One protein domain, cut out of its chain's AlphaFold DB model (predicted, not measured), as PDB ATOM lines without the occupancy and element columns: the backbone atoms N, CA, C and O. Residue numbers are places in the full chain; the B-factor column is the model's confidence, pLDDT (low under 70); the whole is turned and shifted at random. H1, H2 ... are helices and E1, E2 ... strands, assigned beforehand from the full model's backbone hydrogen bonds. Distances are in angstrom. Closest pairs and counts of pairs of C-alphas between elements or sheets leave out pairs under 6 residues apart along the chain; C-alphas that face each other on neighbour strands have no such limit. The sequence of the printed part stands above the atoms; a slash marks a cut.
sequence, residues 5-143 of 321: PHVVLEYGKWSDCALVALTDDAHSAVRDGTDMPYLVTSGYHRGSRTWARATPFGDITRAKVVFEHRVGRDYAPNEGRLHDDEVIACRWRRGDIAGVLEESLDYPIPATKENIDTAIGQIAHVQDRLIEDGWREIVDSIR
ATOM      1  N   PRO A   5     -27.821 -19.249  29.091       76.81
ATOM      2  CA  PRO A   5     -29.034 -18.540  29.497       76.81
ATOM      3  C   PRO A   5     -30.233 -19.492  29.617       76.81
ATOM      4  O   PRO A   5     -30.527 -20.268  28.704       76.81
ATOM      5  N   HIS A   6     -30.887 -19.483  30.780       77.69
ATOM      6  CA  HIS A   6     -32.057 -20.317  31.043       77.69
ATOM      7  C   HIS A   6     -32.918 -19.792  32.197       77.69
ATOM      8  O   HIS A   6     -32.426 -19.306  33.227       77.69
ATOM      9  N   VAL A   7     -34.220 -20.024  32.061       76.38
ATOM     10  CA  VAL A   7     -35.206 -19.913  33.139       76.38
ATOM     11  C   VAL A   7     -35.399 -21.302  33.745       76.38
ATOM     12  O   VAL A   7     -35.570 -22.286  33.023       76.38
ATOM     13  N   VAL A   8     -35.353 -21.408  35.075       79.00
ATOM     14  CA  VAL A   8     -35.763 -22.638  35.767       79.00
ATOM     15  C   VAL A   8     -37.282 -22.709  35.693       79.00
ATOM     16  O   VAL A   8     -37.942 -21.716  35.951       79.00
ATOM     17  N   LEU A   9     -37.850 -23.853  35.324       78.69
ATOM     18  CA  LEU A   9     -39.296 -24.077  35.385       78.69
ATOM     19  C   LEU A   9     -39.656 -24.785  36.694       78.69
ATOM     20  O   LEU A   9     -40.499 -24.305  37.436       78.69
ATOM     21  N   GLU A  10     -38.955 -25.872  37.026       80.75
ATOM     22  CA  GLU A  10     -39.141 -26.613  38.280       80.75
ATOM     23  C   GLU A  10     -37.797 -27.116  38.821       80.75
ATOM     24  O   GLU A  10     -36.872 -27.369  38.048       80.75
ATOM     25  N   TYR A  11     -37.678 -27.326  40.138       79.88
ATOM     26  CA  TYR A  11     -36.503 -27.980  40.733       79.88
ATOM     27  C   TYR A  11     -36.842 -28.835  41.964       79.88
ATOM     28  O   TYR A  11     -37.564 -28.419  42.870       79.88
ATOM     29  N   GLY A  12     -36.272 -30.039  42.014       76.81
ATOM     30  CA  GLY A  12     -36.383 -30.974  43.130       76.81
ATOM     31  C   GLY A  12     -35.301 -30.747  44.188       76.81
ATOM     32  O   GLY A  12     -34.172 -31.203  44.021       76.81
ATOM     33  N   LYS A  13     -35.673 -30.127  45.321       67.62
ATOM     34  CA  LYS A  13     -34.793 -29.826  46.480       67.62
ATOM     35  C   LYS A  13     -34.044 -31.034  47.067       67.62
ATOM     36  O   LYS A  13     -33.052 -30.848  47.755       67.62
ATOM     37  N   TRP A  14     -34.505 -32.253  46.787       74.12
ATOM     38  CA  TRP A  14     -33.961 -33.505  47.330       74.12
ATOM     39  C   TRP A  14     -33.252 -34.388  46.290       74.12
ATOM     40  O   TRP A  14     -32.826 -35.491  46.619       74.12
ATOM     41  N   SER A  15     -33.157 -33.941  45.034       75.31
ATOM     42  CA  SER A  15     -32.625 -34.738  43.915       75.31
ATOM     43  C   SER A  15     -31.695 -33.965  42.973       75.31
ATOM     44  O   SER A  15     -31.221 -34.532  41.987       75.31
ATOM     45  N   ASP A  16     -31.457 -32.676  43.244       81.44
ATOM     46  CA  ASP A  16     -30.679 -31.748  42.410       81.44
ATOM     47  C   ASP A  16     -31.043 -31.812  40.918       81.44
ATOM     48  O   ASP A  16     -30.204 -31.687  40.023       81.44
ATOM     49  N   CYS A  17     -32.326 -32.038  40.650       86.25
ATOM     50  CA  CYS A  17     -32.914 -32.114  39.324       86.25
ATOM     51  C   CYS A  17     -33.653 -30.804  39.051       86.25
ATOM     52  O   CYS A  17     -34.464 -30.393  39.876       86.25
ATOM     53  N   ALA A  18     -33.413 -30.167  37.904       86.44
ATOM     54  CA  ALA A  18     -34.187 -29.022  37.424       86.44
ATOM     55  C   ALA A  18     -34.795 -29.323  36.051       86.44
ATOM     56  O   ALA A  18     -34.092 -29.838  35.180       86.44
ATOM     57  N   LEU A  19     -36.051 -28.944  35.837       88.12
ATOM     58  CA  LEU A  19     -36.593 -28.687  34.507       88.12
ATOM     59  C   LEU A  19     -36.300 -27.219  34.182       88.12
ATOM     60  O   LEU A  19     -36.683 -26.344  34.954       88.12
ATOM     61  N   VAL A  20     -35.613 -26.934  33.076       85.12
ATOM     62  CA  VAL A  20     -35.266 -25.562  32.659       85.12
ATOM     63  C   VAL A  20     -35.605 -25.335  31.185       85.12
ATOM     64  O   VAL A  20     -35.534 -26.268  30.383       85.12
ATOM     65  N   ALA A  21     -35.944 -24.098  30.827       81.94
ATOM     66  CA  ALA A  21     -36.105 -23.649  29.446       81.94
ATOM     67  C   ALA A  21     -34.911 -22.781  29.032       81.94
ATOM     68  O   ALA A  21     -34.519 -21.869  29.763       81.94
ATOM     69  N   LEU A  22     -34.348 -23.065  27.860       82.12
ATOM     70  CA  LEU A  22     -33.294 -22.274  27.236       82.12
ATOM     71  C   LEU A  22     -33.871 -20.973  26.673       82.12
ATOM     72  O   LEU A  22     -34.898 -20.981  25.989       82.12
ATOM     73  N   THR A  23     -33.181 -19.870  26.940       70.88
ATOM     74  CA  THR A  23     -33.531 -18.531  26.452       70.88
ATOM     75  C   THR A  23     -32.394 -17.975  25.594       70.88
ATOM     76  O   THR A  23     -31.279 -18.498  25.626       70.88
ATOM     77  N   ASP A  24     -32.656 -16.943  24.791       63.00
ATOM     78  CA  ASP A  24     -31.591 -16.280  24.020       63.00
ATOM     79  C   ASP A  24     -30.772 -15.308  24.871       63.00
ATOM     80  O   ASP A  24     -29.547 -15.286  24.774       63.00
ATOM     81  N   ASP A  25     -31.448 -14.589  25.766       58.62
ATOM     82  CA  ASP A  25     -30.857 -13.766  26.818       58.62
ATOM     83  C   ASP A  25     -31.557 -14.053  28.156       58.62
ATOM     84  O   ASP A  25     -32.620 -14.676  28.205       58.62
ATOM     85  N   ALA A  26     -30.958 -13.628  29.271       53.69
ATOM     86  CA  ALA A  26     -31.247 -14.161  30.610       53.69
ATOM     87  C   ALA A  26     -32.722 -14.131  31.082       53.69
ATOM     88  O   ALA A  26     -33.082 -14.925  31.951       53.69
ATOM     89  N   HIS A  27     -33.565 -13.233  30.550       50.16
ATOM     90  CA  HIS A  27     -34.914 -12.969  31.078       50.16
ATOM     91  C   HIS A  27     -36.014 -12.746  30.015       50.16
ATOM     92  O   HIS A  27     -37.019 -12.100  30.313       50.16
ATOM     93  N   SER A  28     -35.876 -13.230  28.774       45.78
ATOM     94  CA  SER A  28     -36.968 -13.137  27.781       45.78
ATOM     95  C   SER A  28     -36.920 -14.215  26.700       45.78
ATOM     96  O   SER A  28     -35.851 -14.519  26.184       45.78
ATOM     97  N   ALA A  29     -38.119 -14.704  26.348       44.91
ATOM     98  CA  ALA A  29     -38.440 -15.734  25.353       44.91
ATOM     99  C   ALA A  29     -37.777 -17.114  25.554       44.91
ATOM    100  O   ALA A  29     -36.592 -17.239  25.849       44.91
ATOM    101  N   VAL A  30     -38.552 -18.181  25.326       56.97
ATOM    102  CA  VAL A  30     -37.972 -19.496  25.011       56.97
ATOM    103  C   VAL A  30     -37.326 -19.378  23.632       56.97
ATOM    104  O   VAL A  30     -37.936 -18.803  22.734       56.97
ATOM    105  N   ARG A  31     -36.103 -19.894  23.473       51.06
ATOM    106  CA  ARG A  31     -35.297 -19.737  22.252       51.06
ATOM    107  C   ARG A  31     -35.962 -20.372  21.028       51.06
ATOM    108  O   ARG A  31     -35.866 -21.587  20.809       51.06
ATOM    109  N   ASP A  32     -36.616 -19.532  20.235       45.09
ATOM    110  CA  ASP A  32     -37.413 -19.940  19.085       45.09
ATOM    111  C   ASP A  32     -36.518 -20.529  17.980       45.09
ATOM    112  O   ASP A  32     -35.410 -20.054  17.721       45.09
ATOM    113  N   GLY A  33     -36.964 -21.619  17.352       47.78
ATOM    114  CA  GLY A  33     -36.145 -22.374  16.392       47.78
ATOM    115  C   GLY A  33     -35.063 -23.287  16.998       47.78
ATOM    116  O   GLY A  33     -34.233 -23.809  16.254       47.78
ATOM    117  N   THR A  34     -35.064 -23.538  18.314       55.62
ATOM    118  CA  THR A  34     -34.313 -24.674  18.886       55.62
ATOM    119  C   THR A  34     -35.148 -25.951  18.780       55.62
ATOM    120  O   THR A  34     -36.232 -26.004  19.350       55.62
ATOM    121  N   ASP A  35     -34.623 -27.020  18.171       61.50
ATOM    122  CA  ASP A  35     -35.304 -28.334  18.140       61.50
ATOM    123  C   ASP A  35     -35.553 -28.925  19.546       61.50
ATOM    124  O   ASP A  35     -36.394 -29.805  19.721       61.50
ATOM    125  N   MET A  36     -34.776 -28.489  20.546       72.75
ATOM    126  CA  MET A  36     -34.757 -29.042  21.903       72.75
ATOM    127  C   MET A  36     -34.560 -27.943  22.978       72.75
ATOM    128  O   MET A  36     -33.496 -27.897  23.603       72.75
ATOM    129  N   PRO A  37     -35.527 -27.028  23.202       80.62
ATOM    130  CA  PRO A  37     -35.338 -25.870  24.078       80.62
ATOM    131  C   PRO A  37     -35.496 -26.180  25.577       80.62
ATOM    132  O   PRO A  37     -35.213 -25.314  26.401       80.62
ATOM    133  N   TYR A  38     -35.920 -27.388  25.964       85.75
ATOM    134  CA  TYR A  38     -36.103 -27.773  27.369       85.75
ATOM    135  C   TYR A  38     -35.025 -28.760  27.817       85.75
ATOM    136  O   TYR A  38     -34.725 -29.718  27.105       85.75
ATOM    137  N   LEU A  39     -34.467 -28.577  29.015       89.12
ATOM    138  CA  LEU A  39     -33.511 -29.512  29.612       89.12
ATOM    139  C   LEU A  39     -34.035 -30.046  30.950       89.12
ATOM    140  O   LEU A  39     -34.437 -29.270  31.814       89.12
ATOM    141  N   VAL A  40     -33.927 -31.359  31.166       90.81
ATOM    142  CA  VAL A  40     -34.022 -31.963  32.505       90.81
ATOM    143  C   VAL A  40     -32.612 -32.262  33.000       90.81
ATOM    144  O   VAL A  40     -31.898 -33.104  32.440       90.81
ATOM    145  N   THR A  41     -32.187 -31.560  34.041       91.62
ATOM    146  CA  THR A  41     -30.819 -31.587  34.571       91.62
ATOM    147  C   THR A  41     -30.622 -32.658  35.650       91.62
ATOM    148  O   THR A  41     -31.531 -33.426  35.981       91.62
ATOM    149  N   SER A  42     -29.396 -32.786  36.158       89.00
ATOM    150  CA  SER A  42     -29.045 -33.553  37.361       89.00
ATOM    151  C   SER A  42     -27.770 -32.972  37.974       89.00
ATOM    152  O   SER A  42     -26.836 -32.632  37.240       89.00
ATOM    153  N   GLY A  43     -27.720 -32.860  39.303       86.81
ATOM    154  CA  GLY A  43     -26.665 -32.118  39.995       86.81
ATOM    155  C   GLY A  43     -26.716 -30.617  39.684       86.81
ATOM    156  O   GLY A  43     -25.672 -30.025  39.419       86.81
ATOM    157  N   TYR A  44     -27.916 -30.031  39.605       86.62
ATOM    158  CA  TYR A  44     -28.129 -28.596  39.402       86.62
ATOM    159  C   TYR A  44     -27.871 -27.822  40.699       86.62
ATOM    160  O   TYR A  44     -28.620 -27.927  41.666       86.62
ATOM    161  N   HIS A  45     -26.818 -27.012  40.704       83.69
ATOM    162  CA  HIS A  45     -26.447 -26.148  41.814       83.69
ATOM    163  C   HIS A  45     -27.018 -24.739  41.599       83.69
ATOM    164  O   HIS A  45     -26.531 -23.982  40.753       83.69
ATOM    165  N   ARG A  46     -28.047 -24.382  42.381       72.44
ATOM    166  CA  ARG A  46     -28.806 -23.124  42.234       72.44
ATOM    167  C   ARG A  46     -27.929 -21.878  42.238       72.44
ATOM    168  O   ARG A  46     -28.000 -21.087  41.304       72.44
ATOM    169  N   GLY A  47     -27.071 -21.733  43.251       74.44
ATOM    170  CA  GLY A  47     -26.292 -20.510  43.491       74.44
ATOM    171  C   GLY A  47     -25.268 -20.165  42.403       74.44
ATOM    172  O   GLY A  47     -24.761 -19.050  42.384       74.44
ATOM    173  N   SER A  48     -24.972 -21.094  41.488       81.81
ATOM    174  CA  SER A  48     -24.152 -20.846  40.293       81.81
ATOM    175  C   SER A  48     -24.899 -21.080  38.976       81.81
ATOM    176  O   SER A  48     -24.308 -20.882  37.919       81.81
ATOM    177  N   ARG A  49     -26.169 -21.511  39.023       80.94
ATOM    178  CA  ARG A  49     -27.004 -21.895  37.869       80.94
ATOM    179  C   ARG A  49     -26.286 -22.851  36.897       80.94
ATOM    180  O   ARG A  49     -26.308 -22.679  35.681       80.94
ATOM    181  N   THR A  50     -25.623 -23.869  37.449       85.25
ATOM    182  CA  THR A  50     -24.854 -24.891  36.705       85.25
ATOM    183  C   THR A  50     -25.301 -26.302  37.059       85.25
ATOM    184  O   THR A  50     -25.623 -26.560  38.214       85.25
ATOM    185  N   TRP A  51     -25.214 -27.244  36.119       91.06
ATOM    186  CA  TRP A  51     -25.554 -28.658  36.329       91.06
ATOM    187  C   TRP A  51     -24.406 -29.611  35.984       91.06
ATOM    188  O   TRP A  51     -23.601 -29.334  35.097       91.06
ATOM    189  N   ALA A  52     -24.372 -30.777  36.635       89.12
ATOM    190  CA  ALA A  52     -23.427 -31.846  36.301       89.12
ATOM    191  C   ALA A  52     -23.817 -32.606  35.017       89.12
ATOM    192  O   ALA A  52     -22.946 -33.059  34.274       89.12
ATOM    193  N   ARG A  53     -25.122 -32.770  34.748       89.81
ATOM    194  CA  ARG A  53     -25.667 -33.397  33.527       89.81
ATOM    195  C   ARG A  53     -26.981 -32.740  33.105       89.81
ATOM    196  O   ARG A  53     -27.695 -32.191  33.939       89.81
ATOM    197  N   ALA A  54     -27.317 -32.856  31.824       90.56
ATOM    198  CA  ALA A  54     -28.607 -32.459  31.265       90.56
ATOM    199  C   ALA A  54     -29.103 -33.471  30.227       90.56
ATOM    200  O   ALA A  54     -28.322 -34.214  29.633       90.56
ATOM    201  N   THR A  55     -30.415 -33.501  30.019       92.06
ATOM    202  CA  THR A  55     -31.085 -34.287  28.980       92.06
ATOM    203  C   THR A  55     -32.035 -33.355  28.229       92.06
ATOM    204  O   THR A  55     -32.912 -32.790  28.881       92.06
ATOM    205  N   PRO A  56     -31.836 -33.137  26.918       89.88
ATOM    206  CA  PRO A  56     -32.608 -32.173  26.140       89.88
ATOM    207  C   PRO A  56     -33.928 -32.756  25.612       89.88
ATOM    208  O   PRO A  56     -34.027 -33.962  25.373       89.88
ATOM    209  N   PHE A  57     -34.920 -31.890  25.389       87.19
ATOM    210  CA  PHE A  57     -36.263 -32.216  24.901       87.19
ATOM    211  C   PHE A  57     -36.843 -31.077  24.045       87.19
ATOM    212  O   PHE A  57     -36.776 -29.911  24.433       87.19
ATOM    213  N   GLY A  58     -37.467 -31.425  22.915       82.50
ATOM    214  CA  GLY A  58     -38.261 -30.512  22.072       82.50
ATOM    215  C   GLY A  58     -39.674 -30.263  22.599       82.50
ATOM    216  O   GLY A  58     -40.251 -29.201  22.402       82.50
ATOM    217  N   ASP A  59     -40.215 -31.244  23.319       84.50
ATOM    218  CA  ASP A  59     -41.558 -31.235  23.892       84.50
ATOM    219  C   ASP A  59     -41.465 -31.142  25.418       84.50
ATOM    220  O   ASP A  59     -40.895 -32.014  26.086       84.50
ATOM    221  N   ILE A  60     -42.044 -30.071  25.960       84.44
ATOM    222  CA  ILE A  60     -42.078 -29.780  27.393       84.44
ATOM    223  C   ILE A  60     -42.838 -30.847  28.191       84.44
ATOM    224  O   ILE A  60     -42.480 -31.116  29.335       84.44
ATOM    225  N   THR A  61     -43.807 -31.538  27.582       85.94
ATOM    226  CA  THR A  61     -44.551 -32.636  28.218       85.94
ATOM    227  C   THR A  61     -43.633 -33.817  28.520       85.94
ATOM    228  O   THR A  61     -43.630 -34.351  29.628       85.94
ATOM    229  N   ARG A  62     -42.781 -34.203  27.560       87.75
ATOM    230  CA  ARG A  62     -41.764 -35.252  27.762       87.75
ATOM    231  C   ARG A  62     -40.719 -34.835  28.792       87.75
ATOM    232  O   ARG A  62     -40.315 -35.663  29.606       87.75
ATOM    233  N   ALA A  63     -40.315 -33.565  28.777       88.88
ATOM    234  CA  ALA A  63     -39.396 -33.022  29.770       88.88
ATOM    235  C   ALA A  63     -39.998 -33.104  31.189       88.88
ATOM    236  O   ALA A  63     -39.360 -33.627  32.099       88.88
ATOM    237  N   LYS A  64     -41.261 -32.689  31.357       87.38
ATOM    238  CA  LYS A  64     -42.030 -32.771  32.607       87.38
ATOM    239  C   LYS A  64     -42.168 -34.206  33.128       87.38
ATOM    240  O   LYS A  64     -41.847 -34.453  34.285       87.38
ATOM    241  N   VAL A  65     -42.555 -35.166  32.281       89.25
ATOM    242  CA  VAL A  65     -42.660 -36.592  32.665       89.25
ATOM    243  C   VAL A  65     -41.316 -37.134  33.176       89.25
ATOM    244  O   VAL A  65     -41.263 -37.797  34.211       89.25
ATOM    245  N   VAL A  66     -40.209 -36.830  32.486       89.75
ATOM    246  CA  VAL A  66     -38.869 -37.279  32.907       89.75
ATOM    247  C   VAL A  66     -38.383 -36.541  34.160       89.75
ATOM    248  O   VAL A  66     -37.681 -37.139  34.976       89.75
ATOM    249  N   PHE A  67     -38.762 -35.276  34.348       88.94
ATOM    250  CA  PHE A  67     -38.502 -34.529  35.577       88.94
ATOM    251  C   PHE A  67     -39.237 -35.141  36.780       88.94
ATOM    252  O   PHE A  67     -38.578 -35.487  37.760       88.94
ATOM    253  N   GLU A  68     -40.554 -35.351  36.693       87.38
ATOM    254  CA  GLU A  68     -41.361 -35.889  37.801       87.38
ATOM    255  C   GLU A  68     -40.886 -37.301  38.205       87.38
ATOM    256  O   GLU A  68     -40.620 -37.554  39.384       87.38
ATOM    257  N   HIS A  69     -40.596 -38.178  37.233       87.75
ATOM    258  CA  HIS A  69     -39.994 -39.490  37.507       87.75
ATOM    259  C   HIS A  69     -38.599 -39.373  38.161       87.75
ATOM    260  O   HIS A  69     -38.253 -40.169  39.036       87.75
ATOM    261  N   ARG A  70     -37.761 -38.395  37.779       86.62
ATOM    262  CA  ARG A  70     -36.444 -38.169  38.420       86.62
ATOM    263  C   ARG A  70     -36.537 -37.636  39.844       86.62
ATOM    264  O   ARG A  70     -35.615 -37.870  40.620       86.62
ATOM    265  N   VAL A  71     -37.609 -36.929  40.197       84.00
ATOM    266  CA  VAL A  71     -37.865 -36.495  41.580       84.00
ATOM    267  C   VAL A  71     -38.713 -37.506  42.372       84.00
ATOM    268  O   VAL A  71     -39.115 -37.211  43.495       84.00
ATOM    269  N   GLY A  72     -38.940 -38.706  41.819       82.62
ATOM    270  CA  GLY A  72     -39.570 -39.836  42.508       82.62
ATOM    271  C   GLY A  72     -41.097 -39.776  42.571       82.62
ATOM    272  O   GLY A  72     -41.668 -40.196  43.575       82.62
ATOM    273  N   ARG A  73     -41.757 -39.225  41.546       81.19
ATOM    274  CA  ARG A  73     -43.217 -39.060  41.492       81.19
ATOM    275  C   ARG A  73     -43.812 -39.646  40.215       81.19
ATOM    276  O   ARG A  73     -43.246 -39.494  39.133       81.19
ATOM    277  N   ASP A  74     -45.006 -40.212  40.346       81.88
ATOM    278  CA  ASP A  74     -45.854 -40.558  39.209       81.88
ATOM    279  C   ASP A  74     -46.557 -39.300  38.672       81.88
ATOM    280  O   ASP A  74     -47.176 -38.546  39.425       81.88
ATOM    281  N   TYR A  75     -46.468 -39.074  37.360       82.19
ATOM    282  CA  TYR A  75     -47.143 -37.987  36.647       82.19
ATOM    283  C   TYR A  75     -47.661 -38.513  35.304       82.19
ATOM    284  O   TYR A  75     -46.908 -39.115  34.534       82.19
ATOM    285  N   ALA A  76     -48.947 -38.287  35.026       84.19
ATOM    286  CA  ALA A  76     -49.642 -38.803  33.850       84.19
ATOM    287  C   ALA A  76     -50.242 -37.642  33.024       84.19
ATOM    288  O   ALA A  76     -51.246 -37.068  33.446       84.19
ATOM    289  N   PRO A  77     -49.649 -37.284  31.867       81.88
ATOM    290  CA  PRO A  77     -50.146 -36.206  31.011       81.88
ATOM    291  C   PRO A  77     -51.480 -36.564  30.334       81.88
ATOM    292  O   PRO A  77     -51.659 -37.689  29.858       81.88
ATOM    293  N   ASN A  78     -52.391 -35.593  30.215       81.56
ATOM    294  CA  ASN A  78     -53.668 -35.764  29.516       81.56
ATOM    295  C   ASN A  78     -53.426 -35.929  28.008       81.56
ATOM    296  O   ASN A  78     -52.921 -35.021  27.357       81.56
ATOM    297  N   GLU A  79     -53.765 -37.093  27.446       83.31
ATOM    298  CA  GLU A  79     -53.606 -37.410  26.011       83.31
ATOM    299  C   GLU A  79     -52.187 -37.153  25.445       83.31
ATOM    300  O   GLU A  79     -52.000 -36.928  24.249       83.31
ATOM    301  N   GLY A  80     -51.159 -37.201  26.303       77.31
ATOM    302  CA  GLY A  80     -49.778 -36.889  25.921       77.31
ATOM    303  C   GLY A  80     -49.446 -35.392  25.867       77.31
ATOM    304  O   GLY A  80     -48.436 -35.030  25.267       77.31
ATOM    305  N   ARG A  81     -50.260 -34.539  26.499       79.19
ATOM    306  CA  ARG A  81     -50.020 -33.108  26.741       79.19
ATOM    307  C   ARG A  81     -50.001 -32.807  28.240       79.19
ATOM    308  O   ARG A  81     -50.568 -33.551  29.041       79.19
ATOM    309  N   LEU A  82     -49.381 -31.692  28.618       81.00
ATOM    310  CA  LEU A  82     -49.603 -31.091  29.937       81.00
ATOM    311  C   LEU A  82     -51.103 -30.824  30.141       81.00
ATOM    312  O   LEU A  82     -51.845 -30.697  29.166       81.00
ATOM    313  N   HIS A  83     -51.557 -30.730  31.390       77.75
ATOM    314  CA  HIS A  83     -52.939 -30.322  31.642       77.75
ATOM    315  C   HIS A  83     -53.144 -28.870  31.170       77.75
ATOM    316  O   HIS A  83     -52.261 -28.035  31.367       77.75
ATOM    317  N   ASP A  84     -54.296 -28.558  30.565       73.00
ATOM    318  CA  ASP A  84     -54.581 -27.223  29.998       73.00
ATOM    319  C   ASP A  84     -54.581 -26.094  31.055       73.00
ATOM    320  O   ASP A  84     -54.557 -24.909  30.720       73.00
ATOM    321  N   ASP A  85     -54.596 -26.461  32.339       74.75
ATOM    322  CA  ASP A  85     -54.508 -25.584  33.498       74.75
ATOM    323  C   ASP A  85     -53.137 -25.598  34.209       74.75
ATOM    324  O   ASP A  85     -53.000 -24.927  35.228       74.75
ATOM    325  N   GLU A  86     -52.111 -26.311  33.724       75.38
ATOM    326  CA  GLU A  86     -50.835 -26.471  34.446       75.38
ATOM    327  C   GLU A  86     -49.846 -25.297  34.260       75.38
ATOM    328  O   GLU A  86     -49.310 -25.033  33.183       75.38
ATOM    329  N   VAL A  87     -49.529 -24.627  35.371       70.25
ATOM    330  CA  VAL A  87     -48.521 -23.571  35.518       70.25
ATOM    331  C   VAL A  87     -47.181 -24.202  35.904       70.25
ATOM    332  O   VAL A  87     -46.791 -24.296  37.072       70.25
ATOM    333  N   ILE A  88     -46.460 -24.629  34.870       63.78
ATOM    334  CA  ILE A  88     -45.192 -25.376  34.942       63.78
ATOM    335  C   ILE A  88     -44.166 -24.690  35.854       63.78
ATOM    336  O   ILE A  88     -43.556 -25.352  36.681       63.78
ATOM    337  N   ALA A  89     -44.042 -23.359  35.771       58.25
ATOM    338  CA  ALA A  89     -43.116 -22.551  36.577       58.25
ATOM    339  C   ALA A  89     -43.278 -22.717  38.106       58.25
ATOM    340  O   ALA A  89     -42.387 -22.349  38.870       58.25
ATOM    341  N   CYS A  90     -44.429 -23.227  38.552       56.59
ATOM    342  CA  CYS A  90     -44.785 -23.376  39.962       56.59
ATOM    343  C   CYS A  90     -45.061 -24.833  40.365       56.59
ATOM    344  O   CYS A  90     -45.077 -25.120  41.560       56.59
ATOM    345  N   ARG A  91     -45.276 -25.748  39.400       61.78
ATOM    346  CA  ARG A  91     -45.875 -27.090  39.598       61.78
ATOM    347  C   ARG A  91     -47.314 -27.036  40.153       61.78
ATOM    348  O   ARG A  91     -47.704 -27.881  40.955       61.78
ATOM    349  N   TRP A  92     -48.071 -26.013  39.760       67.62
ATOM    350  CA  TRP A  92     -49.436 -25.723  40.229       67.62
ATOM    351  C   TRP A  92     -50.408 -25.681  39.057       67.62
ATOM    352  O   TRP A  92     -50.007 -25.393  37.933       67.62
ATOM    353  N   ARG A  93     -51.693 -25.900  39.307       75.81
ATOM    354  CA  ARG A  93     -52.773 -25.655  38.349       75.81
ATOM    355  C   ARG A  93     -53.393 -24.275  38.551       75.81
ATOM    356  O   ARG A  93     -53.351 -23.709  39.642       75.81
ATOM    357  N   ARG A  94     -54.058 -23.748  37.521       83.19
ATOM    358  CA  ARG A  94     -54.887 -22.533  37.625       83.19
ATOM    359  C   ARG A  94     -55.994 -22.684  38.674       83.19
ATOM    360  O   ARG A  94     -56.356 -21.688  39.285       83.19
ATOM    361  N   GLY A  95     -56.480 -23.908  38.906       80.19
ATOM    362  CA  GLY A  95     -57.394 -24.234  40.007       80.19
ATOM    363  C   GLY A  95     -56.756 -24.119  41.398       80.19
ATOM    364  O   GLY A  95     -57.402 -23.625  42.313       80.19
ATOM    365  N   ASP A  96     -55.478 -24.479  41.553       80.50
ATOM    366  CA  ASP A  96     -54.760 -24.321  42.829       80.50
ATOM    367  C   ASP A  96     -54.542 -22.826  43.143       80.50
ATOM    368  O   ASP A  96     -54.670 -22.387  44.283       80.50
ATOM    369  N   ILE A  97     -54.270 -22.020  42.107       83.62
ATOM    370  CA  ILE A  97     -54.151 -20.557  42.219       83.62
ATOM    371  C   ILE A  97     -55.518 -19.910  42.491       83.62
ATOM    372  O   ILE A  97     -55.590 -18.989  43.297       83.62
ATOM    373  N   ALA A  98     -56.598 -20.404  41.876       87.81
ATOM    374  CA  ALA A  98     -57.966 -19.986  42.194       87.81
ATOM    375  C   ALA A  98     -58.299 -20.220  43.678       87.81
ATOM    376  O   ALA A  98     -58.725 -19.288  44.350       87.81
ATOM    377  N   GLY A  99     -58.001 -21.413  44.206       85.12
ATOM    378  CA  GLY A  99     -58.169 -21.720  45.631       85.12
ATOM    379  C   GLY A  99     -57.340 -20.813  46.548       85.12
ATOM    380  O   GLY A  99     -57.832 -20.384  47.584       85.12
ATOM    381  N   VAL A 100     -56.117 -20.429  46.158       85.69
ATOM    382  CA  VAL A 100     -55.357 -19.426  46.928       85.69
ATOM    383  C   VAL A 100     -56.041 -18.060  46.923       85.69
ATOM    384  O   VAL A 100     -56.173 -17.468  47.991       85.69
ATOM    385  N   LEU A 101     -56.498 -17.580  45.761       89.62
ATOM    386  CA  LEU A 101     -57.205 -16.299  45.651       89.62
ATOM    387  C   LEU A 101     -58.483 -16.268  46.505       89.62
ATOM    388  O   LEU A 101     -58.775 -15.248  47.121       89.62
ATOM    389  N   GLU A 102     -59.230 -17.373  46.542       88.75
ATOM    390  CA  GLU A 102     -60.555 -17.441  47.168       88.75
ATOM    391  C   GLU A 102     -60.519 -17.876  48.648       88.75
ATOM    392  O   GLU A 102     -61.408 -17.480  49.400       88.75
ATOM    393  N   GLU A 103     -59.499 -18.626  49.094       84.19
ATOM    394  CA  GLU A 103     -59.453 -19.244  50.436       84.19
ATOM    395  C   GLU A 103     -58.198 -18.917  51.280       84.19
ATOM    396  O   GLU A 103     -58.183 -19.241  52.467       84.19
ATOM    397  N   SER A 104     -57.121 -18.353  50.708       82.31
ATOM    398  CA  SER A 104     -55.793 -18.284  51.374       82.31
ATOM    399  C   SER A 104     -55.162 -16.890  51.500       82.31
ATOM    400  O   SER A 104     -54.019 -16.792  51.946       82.31
ATOM    401  N   LEU A 105     -55.871 -15.839  51.090       84.19
ATOM    402  CA  LEU A 105     -55.470 -14.430  51.208       84.19
ATOM    403  C   LEU A 105     -56.161 -13.755  52.410       84.19
ATOM    404  O   LEU A 105     -57.113 -14.316  52.956       84.19
ATOM    405  N   ASP A 106     -55.730 -12.549  52.805       82.25
ATOM    406  CA  ASP A 106     -56.321 -11.805  53.937       82.25
ATOM    407  C   ASP A 106     -57.803 -11.447  53.684       82.25
ATOM    408  O   ASP A 106     -58.576 -11.219  54.618       82.25
ATOM    409  N   TYR A 107     -58.228 -11.439  52.416       84.88
ATOM    410  CA  TYR A 107     -59.631 -11.472  51.998       84.88
ATOM    411  C   TYR A 107     -59.811 -12.271  50.701       84.88
ATOM    412  O   TYR A 107     -58.988 -12.154  49.795       84.88
ATOM    413  N   PRO A 108     -60.932 -13.000  50.533       88.25
ATOM    414  CA  PRO A 108     -61.256 -13.691  49.289       88.25
ATOM    415  C   PRO A 108     -61.327 -12.751  48.076       88.25
ATOM    416  O   PRO A 108     -62.129 -11.806  48.046       88.25
ATOM    417  N   ILE A 109     -60.545 -13.061  47.045       91.50
ATOM    418  CA  ILE A 109     -60.463 -12.386  45.743       91.50
ATOM    419  C   ILE A 109     -61.043 -13.326  44.675       91.50
ATOM    420  O   ILE A 109     -60.730 -14.512  44.703       91.50
ATOM    421  N   PRO A 110     -61.863 -12.864  43.709       91.88
ATOM    422  CA  PRO A 110     -62.498 -13.783  42.768       91.88
ATOM    423  C   PRO A 110     -61.459 -14.398  41.831       91.88
ATOM    424  O   PRO A 110     -60.617 -13.673  41.285       91.88
ATOM    425  N   ALA A 111     -61.581 -15.693  41.545       91.94
ATOM    426  CA  ALA A 111     -60.745 -16.417  40.590       91.94
ATOM    427  C   ALA A 111     -61.052 -16.066  39.114       91.94
ATOM    428  O   ALA A 111     -61.210 -16.934  38.250       91.94
ATOM    429  N   THR A 112     -61.135 -14.771  38.788       93.12
ATOM    430  CA  THR A 112     -61.228 -14.306  37.400       93.12
ATOM    431  C   THR A 112     -59.980 -14.730  36.626       93.12
ATOM    432  O   THR A 112     -58.889 -14.872  37.187       93.12
ATOM    433  N   LYS A 113     -60.105 -14.889  35.302       90.69
ATOM    434  CA  LYS A 113     -58.948 -15.204  34.453       90.69
ATOM    435  C   LYS A 113     -57.814 -14.186  34.651       90.69
ATOM    436  O   LYS A 113     -56.659 -14.590  34.734       90.69
ATOM    437  N   GLU A 114     -58.158 -12.904  34.748       92.12
ATOM    438  CA  GLU A 114     -57.217 -11.790  34.883       92.12
ATOM    439  C   GLU A 114     -56.533 -11.758  36.256       92.12
ATOM    440  O   GLU A 114     -55.322 -11.549  36.317       92.12
ATOM    441  N   ASN A 115     -57.245 -12.077  37.342       93.12
ATOM    442  CA  ASN A 115     -56.641 -12.229  38.668       93.12
ATOM    443  C   ASN A 115     -55.693 -13.435  38.723       93.12
ATOM    444  O   ASN A 115     -54.584 -13.309  39.234       93.12
ATOM    445  N   ILE A 116     -56.077 -14.577  38.136       88.94
ATOM    446  CA  ILE A 116     -55.200 -15.756  38.037       88.94
ATOM    447  C   ILE A 116     -53.959 -15.439  37.185       88.94
ATOM    448  O   ILE A 116     -52.845 -15.749  37.599       88.94
ATOM    449  N   ASP A 117     -54.119 -14.800  36.020       86.25
ATOM    450  CA  ASP A 117     -52.996 -14.410  35.149       86.25
ATOM    451  C   ASP A 117     -52.064 -13.399  35.848       86.25
ATOM    452  O   ASP A 117     -50.839 -13.514  35.762       86.25
ATOM    453  N   THR A 118     -52.630 -12.458  36.610       89.25
ATOM    454  CA  THR A 118     -51.875 -11.488  37.419       89.25
ATOM    455  C   THR A 118     -51.123 -12.174  38.558       89.25
ATOM    456  O   THR A 118     -49.939 -11.900  38.746       89.25
ATOM    457  N   ALA A 119     -51.758 -13.094  39.290       87.38
ATOM    458  CA  ALA A 119     -51.115 -13.875  40.343       87.38
ATOM    459  C   ALA A 119     -49.958 -14.722  39.784       87.38
ATOM    460  O   ALA A 119     -48.847 -14.635  40.301       87.38
ATOM    461  N   ILE A 120     -50.164 -15.440  38.671       82.44
ATOM    462  CA  ILE A 120     -49.101 -16.182  37.964       82.44
ATOM    463  C   ILE A 120     -47.916 -15.263  37.635       82.44
ATOM    464  O   ILE A 120     -46.768 -15.631  37.889       82.44
ATOM    465  N   GLY A 121     -48.176 -14.061  37.111       80.00
ATOM    466  CA  GLY A 121     -47.133 -13.079  36.803       80.00
ATOM    467  C   GLY A 121     -46.331 -12.635  38.032       80.00
ATOM    468  O   GLY A 121     -45.109 -12.537  37.965       80.00
ATOM    469  N   GLN A 122     -46.994 -12.418  39.172       83.75
ATOM    470  CA  GLN A 122     -46.323 -12.063  40.428       83.75
ATOM    471  C   GLN A 122     -45.473 -13.217  40.980       83.75
ATOM    472  O   GLN A 122     -44.301 -13.022  41.301       83.75
ATOM    473  N   ILE A 123     -46.034 -14.426  41.011       77.75
ATOM    474  CA  ILE A 123     -45.372 -15.646  41.492       77.75
ATOM    475  C   ILE A 123     -44.132 -15.965  40.629       77.75
ATOM    476  O   ILE A 123     -43.073 -16.315  41.152       77.75
ATOM    477  N   ALA A 124     -44.200 -15.743  39.312       70.62
ATOM    478  CA  ALA A 124     -43.059 -15.910  38.407       70.62
ATOM    479  C   ALA A 124     -41.874 -14.964  38.709       70.62
ATOM    480  O   ALA A 124     -40.730 -15.311  38.419       70.62
ATOM    481  N   HIS A 125     -42.100 -13.798  39.326       67.44
ATOM    482  CA  HIS A 125     -41.019 -12.872  39.697       67.44
ATOM    483  C   HIS A 125     -40.249 -13.272  40.967       67.44
ATOM    484  O   HIS A 125     -39.143 -12.776  41.182       67.44
ATOM    485  N   VAL A 126     -40.789 -14.174  41.794       65.31
ATOM    486  CA  VAL A 126     -40.152 -14.673  43.032       65.31
ATOM    487  C   VAL A 126     -39.664 -16.123  42.920       65.31
ATOM    488  O   VAL A 126     -39.206 -16.707  43.901       65.31
ATOM    489  N   GLN A 127     -39.736 -16.705  41.720       61.59
ATOM    490  CA  GLN A 127     -39.657 -18.146  41.470       61.59
ATOM    491  C   GLN A 127     -38.467 -18.866  42.132       61.59
ATOM    492  O   GLN A 127     -38.662 -19.933  42.710       61.59
ATOM    493  N   ASP A 128     -37.259 -18.283  42.117       58.41
ATOM    494  CA  ASP A 128     -36.058 -18.882  42.732       58.41
ATOM    495  C   ASP A 128     -36.200 -19.088  44.266       58.41
ATOM    496  O   ASP A 128     -35.544 -19.971  44.821       58.41
ATOM    497  N   ARG A 129     -37.081 -18.336  44.954       57.00
ATOM    498  CA  ARG A 129     -37.370 -18.479  46.399       57.00
ATOM    499  C   ARG A 129     -38.458 -19.497  46.721       57.00
ATOM    500  O   ARG A 129     -38.364 -20.196  47.727       57.00
ATOM    501  N   LEU A 130     -39.468 -19.627  45.859       57.69
ATOM    502  CA  LEU A 130     -40.587 -20.567  46.046       57.69
ATOM    503  C   LEU A 130     -40.097 -22.010  46.232       57.69
ATOM    504  O   LEU A 130     -40.706 -22.822  46.926       57.69
ATOM    505  N   ILE A 131     -38.943 -22.310  45.638       54.53
ATOM    506  CA  ILE A 131     -38.256 -23.596  45.715       54.53
ATOM    507  C   ILE A 131     -37.573 -23.845  47.081       54.53
ATOM    508  O   ILE A 131     -36.965 -24.903  47.280       54.53
ATOM    509  N   GLU A 132     -37.612 -22.897  48.023       53.66
ATOM    510  CA  GLU A 132     -37.097 -23.039  49.394       53.66
ATOM    511  C   GLU A 132     -38.212 -23.197  50.423       53.66
ATOM    512  O   GLU A 132     -38.160 -24.187  51.165       53.66
ATOM    513  N   ASP A 133     -39.205 -22.304  50.391       55.53
ATOM    514  CA  ASP A 133     -40.252 -22.148  51.414       55.53
ATOM    515  C   ASP A 133     -41.670 -22.578  50.969       55.53
ATOM    516  O   ASP A 133     -42.560 -22.746  51.805       55.53
ATOM    517  N   GLY A 134     -41.890 -22.833  49.674       60.97
ATOM    518  CA  GLY A 134     -43.131 -23.422  49.160       60.97
ATOM    519  C   GLY A 134     -44.374 -22.542  49.342       60.97
ATOM    520  O   GLY A 134     -44.376 -21.376  48.963       60.97
ATOM    521  N   TRP A 135     -45.448 -23.126  49.891       60.66
ATOM    522  CA  TRP A 135     -46.795 -22.529  49.954       60.66
ATOM    523  C   TRP A 135     -46.830 -21.128  50.581       60.66
ATOM    524  O   TRP A 135     -47.523 -20.249  50.081       60.66
ATOM    525  N   ARG A 136     -46.072 -20.902  51.661       66.19
ATOM    526  CA  ARG A 136     -46.117 -19.631  52.395       66.19
ATOM    527  C   ARG A 136     -45.529 -18.469  51.588       66.19
ATOM    528  O   ARG A 136     -46.184 -17.447  51.471       66.19
ATOM    529  N   GLU A 137     -44.363 -18.653  50.959       70.50
ATOM    530  CA  GLU A 137     -43.740 -17.611  50.116       70.50
ATOM    531  C   GLU A 137     -44.623 -17.269  48.896       70.50
ATOM    532  O   GLU A 137     -44.478 -16.189  48.336       70.50
ATOM    533  N   ILE A 138     -45.556 -18.145  48.486       68.50
ATOM    534  CA  ILE A 138     -46.545 -17.848  47.433       68.50
ATOM    535  C   ILE A 138     -47.604 -16.867  47.943       68.50
ATOM    536  O   ILE A 138     -47.801 -15.837  47.302       68.50
ATOM    537  N   VAL A 139     -48.236 -17.150  49.088       74.12
ATOM    538  CA  VAL A 139     -49.201 -16.237  49.733       74.12
ATOM    539  C   VAL A 139     -48.527 -14.891  50.025       74.12
ATOM    540  O   VAL A 139     -48.978 -13.867  49.522       74.12
ATOM    541  N   ASP A 140     -47.363 -14.912  50.684       78.56
ATOM    542  CA  ASP A 140     -46.562 -13.725  51.026       78.56
ATOM    543  C   ASP A 140     -46.075 -12.924  49.785       78.56
ATOM    544  O   ASP A 140     -45.602 -11.790  49.921       78.56
ATOM    545  N   SER A 141     -46.162 -13.489  48.570       78.25
ATOM    546  CA  SER A 141     -45.766 -12.837  47.307       78.25
ATOM    547  C   SER A 141     -46.930 -12.369  46.430       78.25
ATOM    548  O   SER A 141     -46.694 -11.618  45.477       78.25
ATOM    549  N   ILE A 142     -48.171 -12.781  46.706       85.94
ATOM    550  CA  ILE A 142     -49.346 -12.300  45.972       85.94
ATOM    551  C   ILE A 142     -49.759 -10.952  46.560       85.94
ATOM    552  O   ILE A 142     -50.352 -10.857  47.628       85.94
ATOM    553  N   ARG A 143     -49.467  -9.880  45.826       88.38
ATOM    554  CA  ARG A 143     -49.894  -8.530  46.195       88.38
ATOM    555  C   ARG A 143     -51.360  -8.329  45.861       88.38
ATOM    556  O   ARG A 143     -51.723  -8.049  44.713       88.38
TER     557      ARG A 143
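Overview. This is residues 5 to 143 of the 321 residues of an uncharacterized protein of Eggerthella lenta (UniProt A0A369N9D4). The domain has two lobes: a strongly twisted sheet of four strands, E1, E2, E4 and E5, with H1 packed along one face, and a loose group of four helices, H2 to H5, in which H2 and H3 cross nearly at right angles. The long link of residues 71 to 93 runs from one lobe to the other, and H4 meets the sheet at E1. The printed part has 139 residues, with five named strands followed by five named helices along the chain, and its class is mixed, helices and strands. The sheet's order is E1 E2 E4 E5, antiparallel throughout, while E3 is in no sheet. The whole is compact, with a radius of gyration of the C-alphas of 15.3 A and spans of 44 by 36 by 31 A.

Along the chain. E1, residues 6 to 12, begins at C-alpha 6 (-32.057, -20.317, 31.043) and is 16.7 A long. E2 is residues 17 to 25, 22.3 A, and E3 is residues 28 to 30. E4, residues 38 to 45, is 17.5 A long and bends by 85 degrees at residue 42. E5, residues 50 to 57, is 18.0 A long and bends by 83 degrees at residue 53. H1, residues 60 to 70, is 15.0 A long. H2, residues 94 to 103, is 14.0 A long, and H3, residues 113 to 125, is 18.8 A long. H4 is residues 127 to 133, and H5, residues 135 to 139, ends at C-alpha 139 (-49.201, -16.237, 49.733).

Arrangement. E1 and E2 form a hairpin, with N 9 and O 19 2.8 A apart, within hydrogen-bond range. E2 and E4 are antiparallel, with N 41 and O 18 at 2.8 A. E4 and E5 form a hairpin, with N 40 and O 55 at 2.9 A. E2 and E3 meet only at a point, C-alphas 23 and 30, 4.8 A apart. H1 is on the sheet at a height of 8.2 A, over E2 and E4, and runs along the strands; on the local plane it stands at 2 degrees to E2. Its closest C-alphas to E4 are Phe 67 and Val 40, 6.0 A apart. H4 is on the sheet too, its closest C-alphas to E1 being Ile 131 and Tyr 11, 6.9 A apart. H4 and H5 only just touch, only at the corner, with 3 pairs of C-alphas within 8 A, the closest Leu 130 and Glu 137 at 5.9 A. H3 touches H2 with residues 116 to 120 alone, about perpendicular at 83 degrees, the closest C-alphas being Ile 97 and Ile 116, 6.5 A apart. Every O i to N i+4 pair is within hydrogen-bond range in H1, H2 and H5, against 8 of 9 in H3 and 1 of 3 in H4, where 2 of 4 O i to N i+3 pairs are.

Size, cuts and confidence. The farthest C-alphas, Asp 35 and Tyr 107, are 45.0 A apart. The printed part has no cut, and its one long link is H1 to H2. Mean pLDDT of the printed part is 77.8; residues 13, 24 to 35, 88 to 92, 125 to 136 and 138 are under 70.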